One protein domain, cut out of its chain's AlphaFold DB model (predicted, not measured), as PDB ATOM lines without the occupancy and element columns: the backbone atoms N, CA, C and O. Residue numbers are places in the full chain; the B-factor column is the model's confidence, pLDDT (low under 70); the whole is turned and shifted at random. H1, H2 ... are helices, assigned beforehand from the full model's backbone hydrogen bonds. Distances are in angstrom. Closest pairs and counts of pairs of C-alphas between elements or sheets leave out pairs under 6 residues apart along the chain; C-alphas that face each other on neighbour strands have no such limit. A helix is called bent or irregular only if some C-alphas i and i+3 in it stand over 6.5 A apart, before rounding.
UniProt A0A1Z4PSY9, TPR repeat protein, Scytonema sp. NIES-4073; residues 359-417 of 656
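This is residues 359 to 417 of the 656 residues of the protein "TPR repeat protein" of Scytonema sp. NIES-4073 (UniProt A0A1Z4PSY9). Two longer helices, H2 and H3, lie side by side and run the same way, and a short helix, H1, packs at a steep angle on residues 377 to 382 of H2, clear of H3. A long stretch with no named element, residues 388 to 402, folds back from the end of H2 to the beginning of H3. The printed part has 59 residues, with three named helices in the order H1, H2, H3 and no named strand; its class is all helix. The whole is compact, with a radius of gyration of the C-alphas of 10.7 A, and its C-alphas span 31 by 21 by 18 A.

H1, residues 359 to 365, touches H2, residues 375 to 387, with 7 pairs of C-alphas within 8 A. The closest C-alphas of the two are those of Ile 362 and Cys 381, 5.9 A apart. H2 touches H1 with residues 377 to 382 alone. The lines of H1 and H2 stand at a steep tilt of 54 degrees, and the two run opposite ways. H2 also touches H3, residues 403 to 417, with 15 pairs of C-alphas within 8 A. Their closest C-alphas are those of Val 384 and Leu 414, 4.9 A apart. H2 and H3 run the same way at a shallow tilt of 19 degrees, with their centres 9.8 A apart. H1 and H3 are apart. In H1, H2 and H3 every O i to N i+4 pair is within hydrogen-bond range.

H1 begins at C-alpha 359, at (38.204, -41.804, 41.256), and measures 10.0 A from first to last C-alpha. H2, 13 residues, runs 18.2 A from C-alpha 375, at (34.852, -44.654, 54.248), to C-alpha 387, at (41.125, -56.326, 41.709). H3, the longest helix with 15 residues, measures 21.5 A and ends at C-alpha 417, at (37.112, -61.012, 41.328). None of the three is bent or irregular.

The two C-alphas farthest apart are those of Ser 370 and Ala 389, at 31.2 A, while the first and last printed C-alphas are 19.2 A apart. The printed part has no cut. The link from H1 to H2, 9 residues, is short, and the link from H2 to H3, 15 residues, is long. The mean pLDDT of the printed part is 73.8, and 15 residues are under 70: residues 369 to 371 and 389 to 400.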
ATOM      1  N   LYS A 359      38.304 -42.474  39.956       85.44
ATOM      2  CA  LYS A 359      38.204 -41.804  41.256       85.44
ATOM      3  C   LYS A 359      36.851 -41.134  41.458       85.44
ATOM      4  O   LYS A 359      36.221 -41.346  42.490       85.44
ATOM      5  N   GLN A 360      36.365 -40.396  40.459       85.38
ATOM      6  CA  GLN A 360      35.062 -39.744  40.554       85.38
ATOM      7  C   GLN A 360      33.913 -40.756  40.665       85.38
ATOM      8  O   GLN A 360      32.998 -40.556  41.461       85.38
ATOM      9  N   SER A 361      33.960 -41.858  39.910       82.38
ATOM     10  CA  SER A 361      32.959 -42.927  40.004       82.38
ATOM     11  C   SER A 361      32.931 -43.584  41.387       82.38
ATOM     12  O   SER A 361      31.849 -43.803  41.927       82.38
ATOM     13  N   ILE A 362      34.100 -43.865  41.972       83.00
ATOM     14  CA  ILE A 362      34.224 -44.451  43.314       83.00
ATOM     15  C   ILE A 362      33.673 -43.497  44.384       83.00
ATOM     16  O   ILE A 362      32.888 -43.917  45.237       83.00
ATOM     17  N   ILE A 363      34.050 -42.214  44.316       84.62
ATOM     18  CA  ILE A 363      33.561 -41.174  45.228       84.62
ATOM     19  C   ILE A 363      32.039 -41.108  45.152       84.62
ATOM     20  O   ILE A 363      31.384 -41.257  46.176       84.62
ATOM     21  N   ASN A 364      31.482 -40.985  43.943       83.31
ATOM     22  CA  ASN A 364      30.039 -40.878  43.734       83.31
ATOM     23  C   ASN A 364      29.269 -42.097  44.263       83.31
ATOM     24  O   ASN A 364      28.194 -41.932  44.831       83.31
ATOM     25  N   TYR A 365      29.805 -43.313  44.094       80.25
ATOM     26  CA  TYR A 365      29.180 -44.532  44.622       80.25
ATOM     27  C   TYR A 365      29.094 -44.516  46.150       80.25
ATOM     28  O   TYR A 365      28.107 -44.944  46.752       80.25
ATOM     29  N   SER A 366      30.162 -44.021  46.761       79.31
ATOM     30  CA  SER A 366      30.360 -44.030  48.200       79.31
ATOM     31  C   SER A 366      29.626 -42.882  48.896       79.31
ATOM     32  O   SER A 366      29.688 -42.801  50.116       79.31
ATOM     33  N   LEU A 367      28.923 -42.014  48.154       79.44
ATOM     34  CA  LEU A 367      28.118 -40.937  48.725       79.44
ATOM     35  C   LEU A 367      26.889 -41.476  49.470       79.44
ATOM     36  O   LEU A 367      26.181 -42.380  49.002       79.44
ATOM     37  N   ASP A 368      26.619 -40.872  50.618       70.94
ATOM     38  CA  ASP A 368      25.357 -40.982  51.336       70.94
ATOM     39  C   ASP A 368      24.326 -39.947  50.824       70.94
ATOM     40  O   ASP A 368      24.572 -39.186  49.883       70.94
ATOM     41  N   ALA A 369      23.145 -39.909  51.450       67.69
ATOM     42  CA  ALA A 369      22.093 -38.950  51.101       67.69
ATOM     43  C   ALA A 369      22.448 -37.487  51.444       67.69
ATOM     44  O   ALA A 369      21.793 -36.574  50.939       67.69
ATOM     45  N   SER A 370      23.464 -37.255  52.285       64.19
ATOM     46  CA  SER A 370      23.943 -35.924  52.670       64.19
ATOM     47  C   SER A 370      25.039 -35.379  51.741       64.19
ATOM     48  O   SER A 370      25.433 -34.218  51.866       64.19
ATOM     49  N   GLY A 371      25.494 -36.178  50.767       68.88
ATOM     50  CA  GLY A 371      26.560 -35.807  49.835       68.88
ATOM     51  C   GLY A 371      27.965 -36.005  50.408       68.88
ATOM     52  O   GLY A 371      28.921 -35.419  49.899       68.88
ATOM     53  N   GLN A 372      28.092 -36.826  51.445       71.06
ATOM     54  CA  GLN A 372      29.335 -37.140  52.131       71.06
ATOM     55  C   GLN A 372      29.784 -38.576  51.815       71.06
ATOM     56  O   GLN A 372      28.963 -39.462  51.583       71.06
ATOM     57  N   VAL A 373      31.097 -38.826  51.752       75.38
ATOM     58  CA  VAL A 373      31.647 -40.112  51.287       75.38
ATOM     59  C   VAL A 373      31.819 -41.090  52.447       75.38
ATOM     60  O   VAL A 373      32.601 -40.837  53.356       75.38
ATOM     61  N   HIS A 374      31.170 -42.248  52.396       75.38
ATOM     62  CA  HIS A 374      31.280 -43.290  53.413       75.38
ATOM     63  C   HIS A 374      32.618 -44.067  53.298       75.38
ATOM     64  O   HIS A 374      32.821 -44.768  52.303       75.38
ATOM     65  N   PRO A 375      33.510 -44.060  54.314       74.12
ATOM     66  CA  PRO A 375      34.852 -44.654  54.248       74.12
ATOM     67  C   PRO A 375      34.860 -46.160  53.982       74.12
ATOM     68  O   PRO A 375      35.659 -46.643  53.184       74.12
ATOM     69  N   PHE A 376      33.952 -46.915  54.612       72.38
ATOM     70  CA  PHE A 376      33.824 -48.356  54.363       72.38
ATOM     71  C   PHE A 376      33.469 -48.669  52.899       72.38
ATOM     72  O   PHE A 376      34.131 -49.498  52.276       72.38
ATOM     73  N   LEU A 377      32.476 -47.976  52.321       77.00
ATOM     74  CA  LEU A 377      32.121 -48.131  50.905       77.00
ATOM     75  C   LEU A 377      33.257 -47.663  49.993       77.00
ATOM     76  O   LEU A 377      33.545 -48.336  49.009       77.00
ATOM     77  N   LEU A 378      33.946 -46.576  50.355       79.31
ATOM     78  CA  LEU A 378      35.095 -46.065  49.614       79.31
ATOM     79  C   LEU A 378      36.221 -47.103  49.531       79.31
ATOM     80  O   LEU A 378      36.736 -47.358  48.443       79.31
ATOM     81  N   GLY A 379      36.564 -47.723  50.664       76.81
ATOM     82  CA  GLY A 379      37.558 -48.791  50.733       76.81
ATOM     83  C   GLY A 379      37.145 -50.023  49.933       76.81
ATOM     84  O   GLY A 379      37.925 -50.503  49.115       76.81
ATOM     85  N   LEU A 380      35.891 -50.466  50.066       75.38
ATOM     86  CA  LEU A 380      35.369 -51.581  49.271       75.38
ATOM     87  C   LEU A 380      35.388 -51.281  47.766       75.38
ATOM     88  O   LEU A 380      35.770 -52.134  46.969       75.38
ATOM     89  N   CYS A 381      35.001 -50.074  47.346       79.81
ATOM     90  CA  CYS A 381      35.087 -49.658  45.948       79.81
ATOM     91  C   CYS A 381      36.533 -49.642  45.444       79.81
ATOM     92  O   CYS A 381      36.782 -50.061  44.311       79.81
ATOM     93  N   ALA A 382      37.475 -49.172  46.265       78.75
ATOM     94  CA  ALA A 382      38.893 -49.190  45.934       78.75
ATOM     95  C   ALA A 382      39.399 -50.629  45.752       78.75
ATOM     96  O   ALA A 382      40.009 -50.922  44.724       78.75
ATOM     97  N   ASP A 383      39.068 -51.538  46.671       76.50
ATOM     98  CA  ASP A 383      39.399 -52.964  46.571       76.50
ATOM     99  C   ASP A 383      38.827 -53.584  45.286       76.50
ATOM    100  O   ASP A 383      39.538 -54.259  44.538       76.50
ATOM    101  N   VAL A 384      37.557 -53.300  44.973       79.25
ATOM    102  CA  VAL A 384      36.893 -53.778  43.750       79.25
ATOM    103  C   VAL A 384      37.651 -53.319  42.504       79.25
ATOM    104  O   VAL A 384      37.897 -54.120  41.602       79.25
ATOM    105  N   VAL A 385      38.038 -52.043  42.445       78.25
ATOM    106  CA  VAL A 385      38.742 -51.473  41.290       78.25
ATOM    107  C   VAL A 385      40.158 -52.031  41.170       78.25
ATOM    108  O   VAL A 385      40.545 -52.440  40.074       78.25
ATOM    109  N   LEU A 386      40.895 -52.139  42.278       76.44
ATOM    110  CA  LEU A 386      42.257 -52.684  42.317       76.44
ATOM    111  C   LEU A 386      42.328 -54.176  41.944       76.44
ATOM    112  O   LEU A 386      43.379 -54.649  41.497       76.44
ATOM    113  N   LEU A 387      41.234 -54.923  42.121       73.88
ATOM    114  CA  LEU A 387      41.125 -56.326  41.709       73.88
ATOM    115  C   LEU A 387      40.529 -56.510  40.305       73.88
ATOM    116  O   LEU A 387      40.699 -57.577  39.712       73.88
ATOM    117  N   SER A 388      39.875 -55.488  39.748       72.25
ATOM    118  CA  SER A 388      39.294 -55.521  38.401       72.25
ATOM    119  C   SER A 388      40.318 -55.243  37.286       72.25
ATOM    120  O   SER A 388      41.392 -54.685  37.513       72.25
ATOM    121  N   ALA A 389      39.994 -55.619  36.042       61.22
ATOM    122  CA  ALA A 389      40.809 -55.246  34.885       61.22
ATOM    123  C   ALA A 389      40.760 -53.715  34.658       61.22
ATOM    124  O   ALA A 389      39.684 -53.131  34.796       61.22
ATOM    125  N   PRO A 390      41.859 -53.067  34.215       56.12
ATOM    126  CA  PRO A 390      42.025 -51.601  34.182       56.12
ATOM    127  C   PRO A 390      41.038 -50.815  33.292       56.12
ATOM    128  O   PRO A 390      41.149 -49.600  33.185       56.12
ATOM    129  N   SER A 391      40.075 -51.474  32.646       53.53
ATOM    130  CA  SER A 391      39.117 -50.877  31.706       53.53
ATOM    131  C   SER A 391      37.651 -50.997  32.144       53.53
ATOM    132  O   SER A 391      36.768 -50.584  31.394       53.53
ATOM    133  N   GLN A 392      37.354 -51.575  33.316       56.50
ATOM    134  CA  GLN A 392      35.977 -51.648  33.813       56.50
ATOM    135  C   GLN A 392      35.621 -50.410  34.637       56.50
ATOM    136  O   GLN A 392      36.115 -50.203  35.741       56.50
ATOM    137  N   VAL A 393      34.714 -49.599  34.096       55.69
ATOM    138  CA  VAL A 393      34.045 -48.531  34.840       55.69
ATOM    139  C   VAL A 393      33.078 -49.194  35.829       55.69
ATOM    140  O   VAL A 393      32.300 -50.075  35.444       55.69
ATOM    141  N   LEU A 394      33.133 -48.813  37.110       59.34
ATOM    142  CA  LEU A 394      32.080 -49.178  38.061       59.34
ATOM    143  C   LEU A 394      30.735 -48.676  37.490       59.34
ATOM    144  O   LEU A 394      30.689 -47.548  37.006       59.34
ATOM    145  N   PRO A 395      29.657 -49.479  37.490       56.53
ATOM    146  CA  PRO A 395      28.348 -49.046  37.017       56.53
ATOM    147  C   PRO A 395      27.947 -47.708  37.647       56.53
ATOM    148  O   PRO A 395      28.383 -47.372  38.741       56.53
ATOM    149  N   THR A 396      27.107 -46.930  36.975       53.38
ATOM    150  CA  THR A 396      26.409 -45.808  37.612       53.38
ATOM    151  C   THR A 396      25.342 -46.374  38.541       53.38
ATOM    152  O   THR A 396      24.507 -47.154  38.081       53.38
ATOM    153  N   PHE A 397      25.373 -46.016  39.825       58.59
ATOM    154  CA  PHE A 397      24.475 -46.588  40.829       58.59
ATOM    155  C   PHE A 397      23.477 -45.586  41.396       58.59
ATOM    156  O   PHE A 397      23.697 -44.378  41.399       58.59
ATOM    157  N   ASP A 398      22.368 -46.149  41.861       59.16
ATOM    158  CA  ASP A 398      21.211 -45.456  42.402       59.16
ATOM    159  C   ASP A 398      21.452 -45.032  43.863       59.16
ATOM    160  O   ASP A 398      21.743 -45.859  44.732       59.16
ATOM    161  N   LEU A 399      21.331 -43.729  44.133       58.00
ATOM    162  CA  LEU A 399      21.491 -43.145  45.469       58.00
ATOM    163  C   LEU A 399      20.329 -43.484  46.419       58.00
ATOM    164  O   LEU A 399      20.444 -43.225  47.612       58.00
ATOM    165  N   THR A 400      19.232 -44.068  45.923       61.03
ATOM    166  CA  THR A 400      18.049 -44.425  46.731       61.03
ATOM    167  C   THR A 400      18.178 -45.760  47.474       61.03
ATOM    168  O   THR A 400      17.320 -46.102  48.289       61.03
ATOM    169  N   ILE A 401      19.247 -46.519  47.222       72.56
ATOM    170  CA  ILE A 401      19.503 -47.832  47.827       72.56
ATOM    171  C   ILE A 401      20.132 -47.673  49.224       72.56
ATOM    172  O   ILE A 401      21.023 -46.841  49.413       72.56
ATOM    173  N   SER A 402      19.709 -48.499  50.194       75.12
ATOM    174  CA  SER A 402      20.250 -48.470  51.564       75.12
ATOM    175  C   SER A 402      21.739 -48.836  51.618       75.12
ATOM    176  O   SER A 402      22.268 -49.535  50.748       75.12
ATOM    177  N   PHE A 403      22.424 -48.378  52.667       77.12
ATOM    178  CA  PHE A 403      23.845 -48.642  52.896       77.12
ATOM    179  C   PHE A 403      24.178 -50.142  52.909       77.12
ATOM    180  O   PHE A 403      25.147 -50.565  52.281       77.12
ATOM    181  N   GLU A 404      23.352 -50.960  53.557       75.62
ATOM    182  CA  GLU A 404      23.544 -52.408  53.684       75.62
ATOM    183  C   GLU A 404      23.486 -53.098  52.320       75.62
ATOM    184  O   GLU A 404      24.301 -53.972  52.019       75.62
ATOM    185  N   VAL A 405      22.560 -52.667  51.461       79.62
ATOM    186  CA  VAL A 405      22.440 -53.198  50.102       79.62
ATOM    187  C   VAL A 405      23.637 -52.764  49.252       79.62
ATOM    188  O   VAL A 405      24.183 -53.597  48.524       79.62
ATOM    189  N   LYS A 406      24.106 -51.511  49.378       79.31
ATOM    190  CA  LYS A 406      25.342 -51.046  48.718       79.31
ATOM    191  C   LYS A 406      26.549 -51.891  49.148       79.31
ATOM    192  O   LYS A 406      27.271 -52.417  48.303       79.31
ATOM    193  N   ALA A 407      26.733 -52.076  50.455       80.38
ATOM    194  CA  ALA A 407      27.812 -52.882  51.014       80.38
ATOM    195  C   ALA A 407      27.757 -54.333  50.515       80.38
ATOM    196  O   ALA A 407      28.757 -54.845  50.015       80.38
ATOM    197  N   SER A 408      26.585 -54.974  50.569       81.62
ATOM    198  CA  SER A 408      26.390 -56.349  50.094       81.62
ATOM    199  C   SER A 408      26.737 -56.505  48.610       81.62
ATOM    200  O   SER A 408      27.438 -57.442  48.225       81.62
ATOM    201  N   GLN A 409      26.314 -55.567  47.756       80.94
ATOM    202  CA  GLN A 409      26.654 -55.588  46.330       80.94
ATOM    203  C   GLN A 409      28.161 -55.456  46.088       80.94
ATOM    204  O   GLN A 409      28.708 -56.183  45.255       80.94
ATOM    205  N   LEU A 410      28.835 -54.553  46.808       81.06
ATOM    206  CA  LEU A 410      30.282 -54.383  46.700       81.06
ATOM    207  C   LEU A 410      31.040 -55.617  47.177       81.06
ATOM    208  O   LEU A 410      31.944 -56.057  46.473       81.06
ATOM    209  N   ILE A 411      30.659 -56.199  48.317       83.00
ATOM    210  CA  ILE A 411      31.288 -57.412  48.857       83.00
ATOM    211  C   ILE A 411      31.130 -58.560  47.860       83.00
ATOM    212  O   ILE A 411      32.123 -59.149  47.446       83.00
ATOM    213  N   ASN A 412      29.911 -58.822  47.380       82.19
ATOM    214  CA  ASN A 412      29.664 -59.884  46.399       82.19
ATOM    215  C   ASN A 412      30.474 -59.681  45.115       82.19
ATOM    216  O   ASN A 412      31.039 -60.624  44.560       82.19
ATOM    217  N   ARG A 413      30.570 -58.436  44.640       82.62
ATOM    218  CA  ARG A 413      31.371 -58.115  43.462       82.62
ATOM    219  C   ARG A 413      32.865 -58.293  43.720       82.62
ATOM    220  O   ARG A 413      33.552 -58.865  42.878       82.62
ATOM    221  N   LEU A 414      33.363 -57.822  44.856       82.62
ATOM    222  CA  LEU A 414      34.758 -57.960  45.259       82.62
ATOM    223  C   LEU A 414      35.156 -59.435  45.318       82.62
ATOM    224  O   LEU A 414      36.150 -59.840  44.715       82.62
ATOM    225  N   LEU A 415      34.318 -60.240  45.973       83.81
ATOM    226  CA  LEU A 415      34.517 -61.675  46.108       83.81
ATOM    227  C   LEU A 415      34.403 -62.408  44.759       83.81
ATOM    228  O   LEU A 415      35.047 -63.435  44.570       83.81
ATOM    229  N   SER A 416      33.688 -61.850  43.774       82.56
ATOM    230  CA  SER A 416      33.651 -62.403  42.410       82.56
ATOM    231  C   SER A 416      34.958 -62.221  41.613       82.56
ATOM    232  O   SER A 416      35.171 -62.933  40.630       82.56
ATOM    233  N   TYR A 417      35.834 -61.284  42.008       80.25
ATOM    234  CA  TYR A 417      37.112 -61.012  41.328       80.25
ATOM    235  C   TYR A 417      38.312 -61.749  41.930       80.25
ATOM    236  O   TYR A 417      39.393 -61.770  41.334       80.25
TER     237      TYR A 417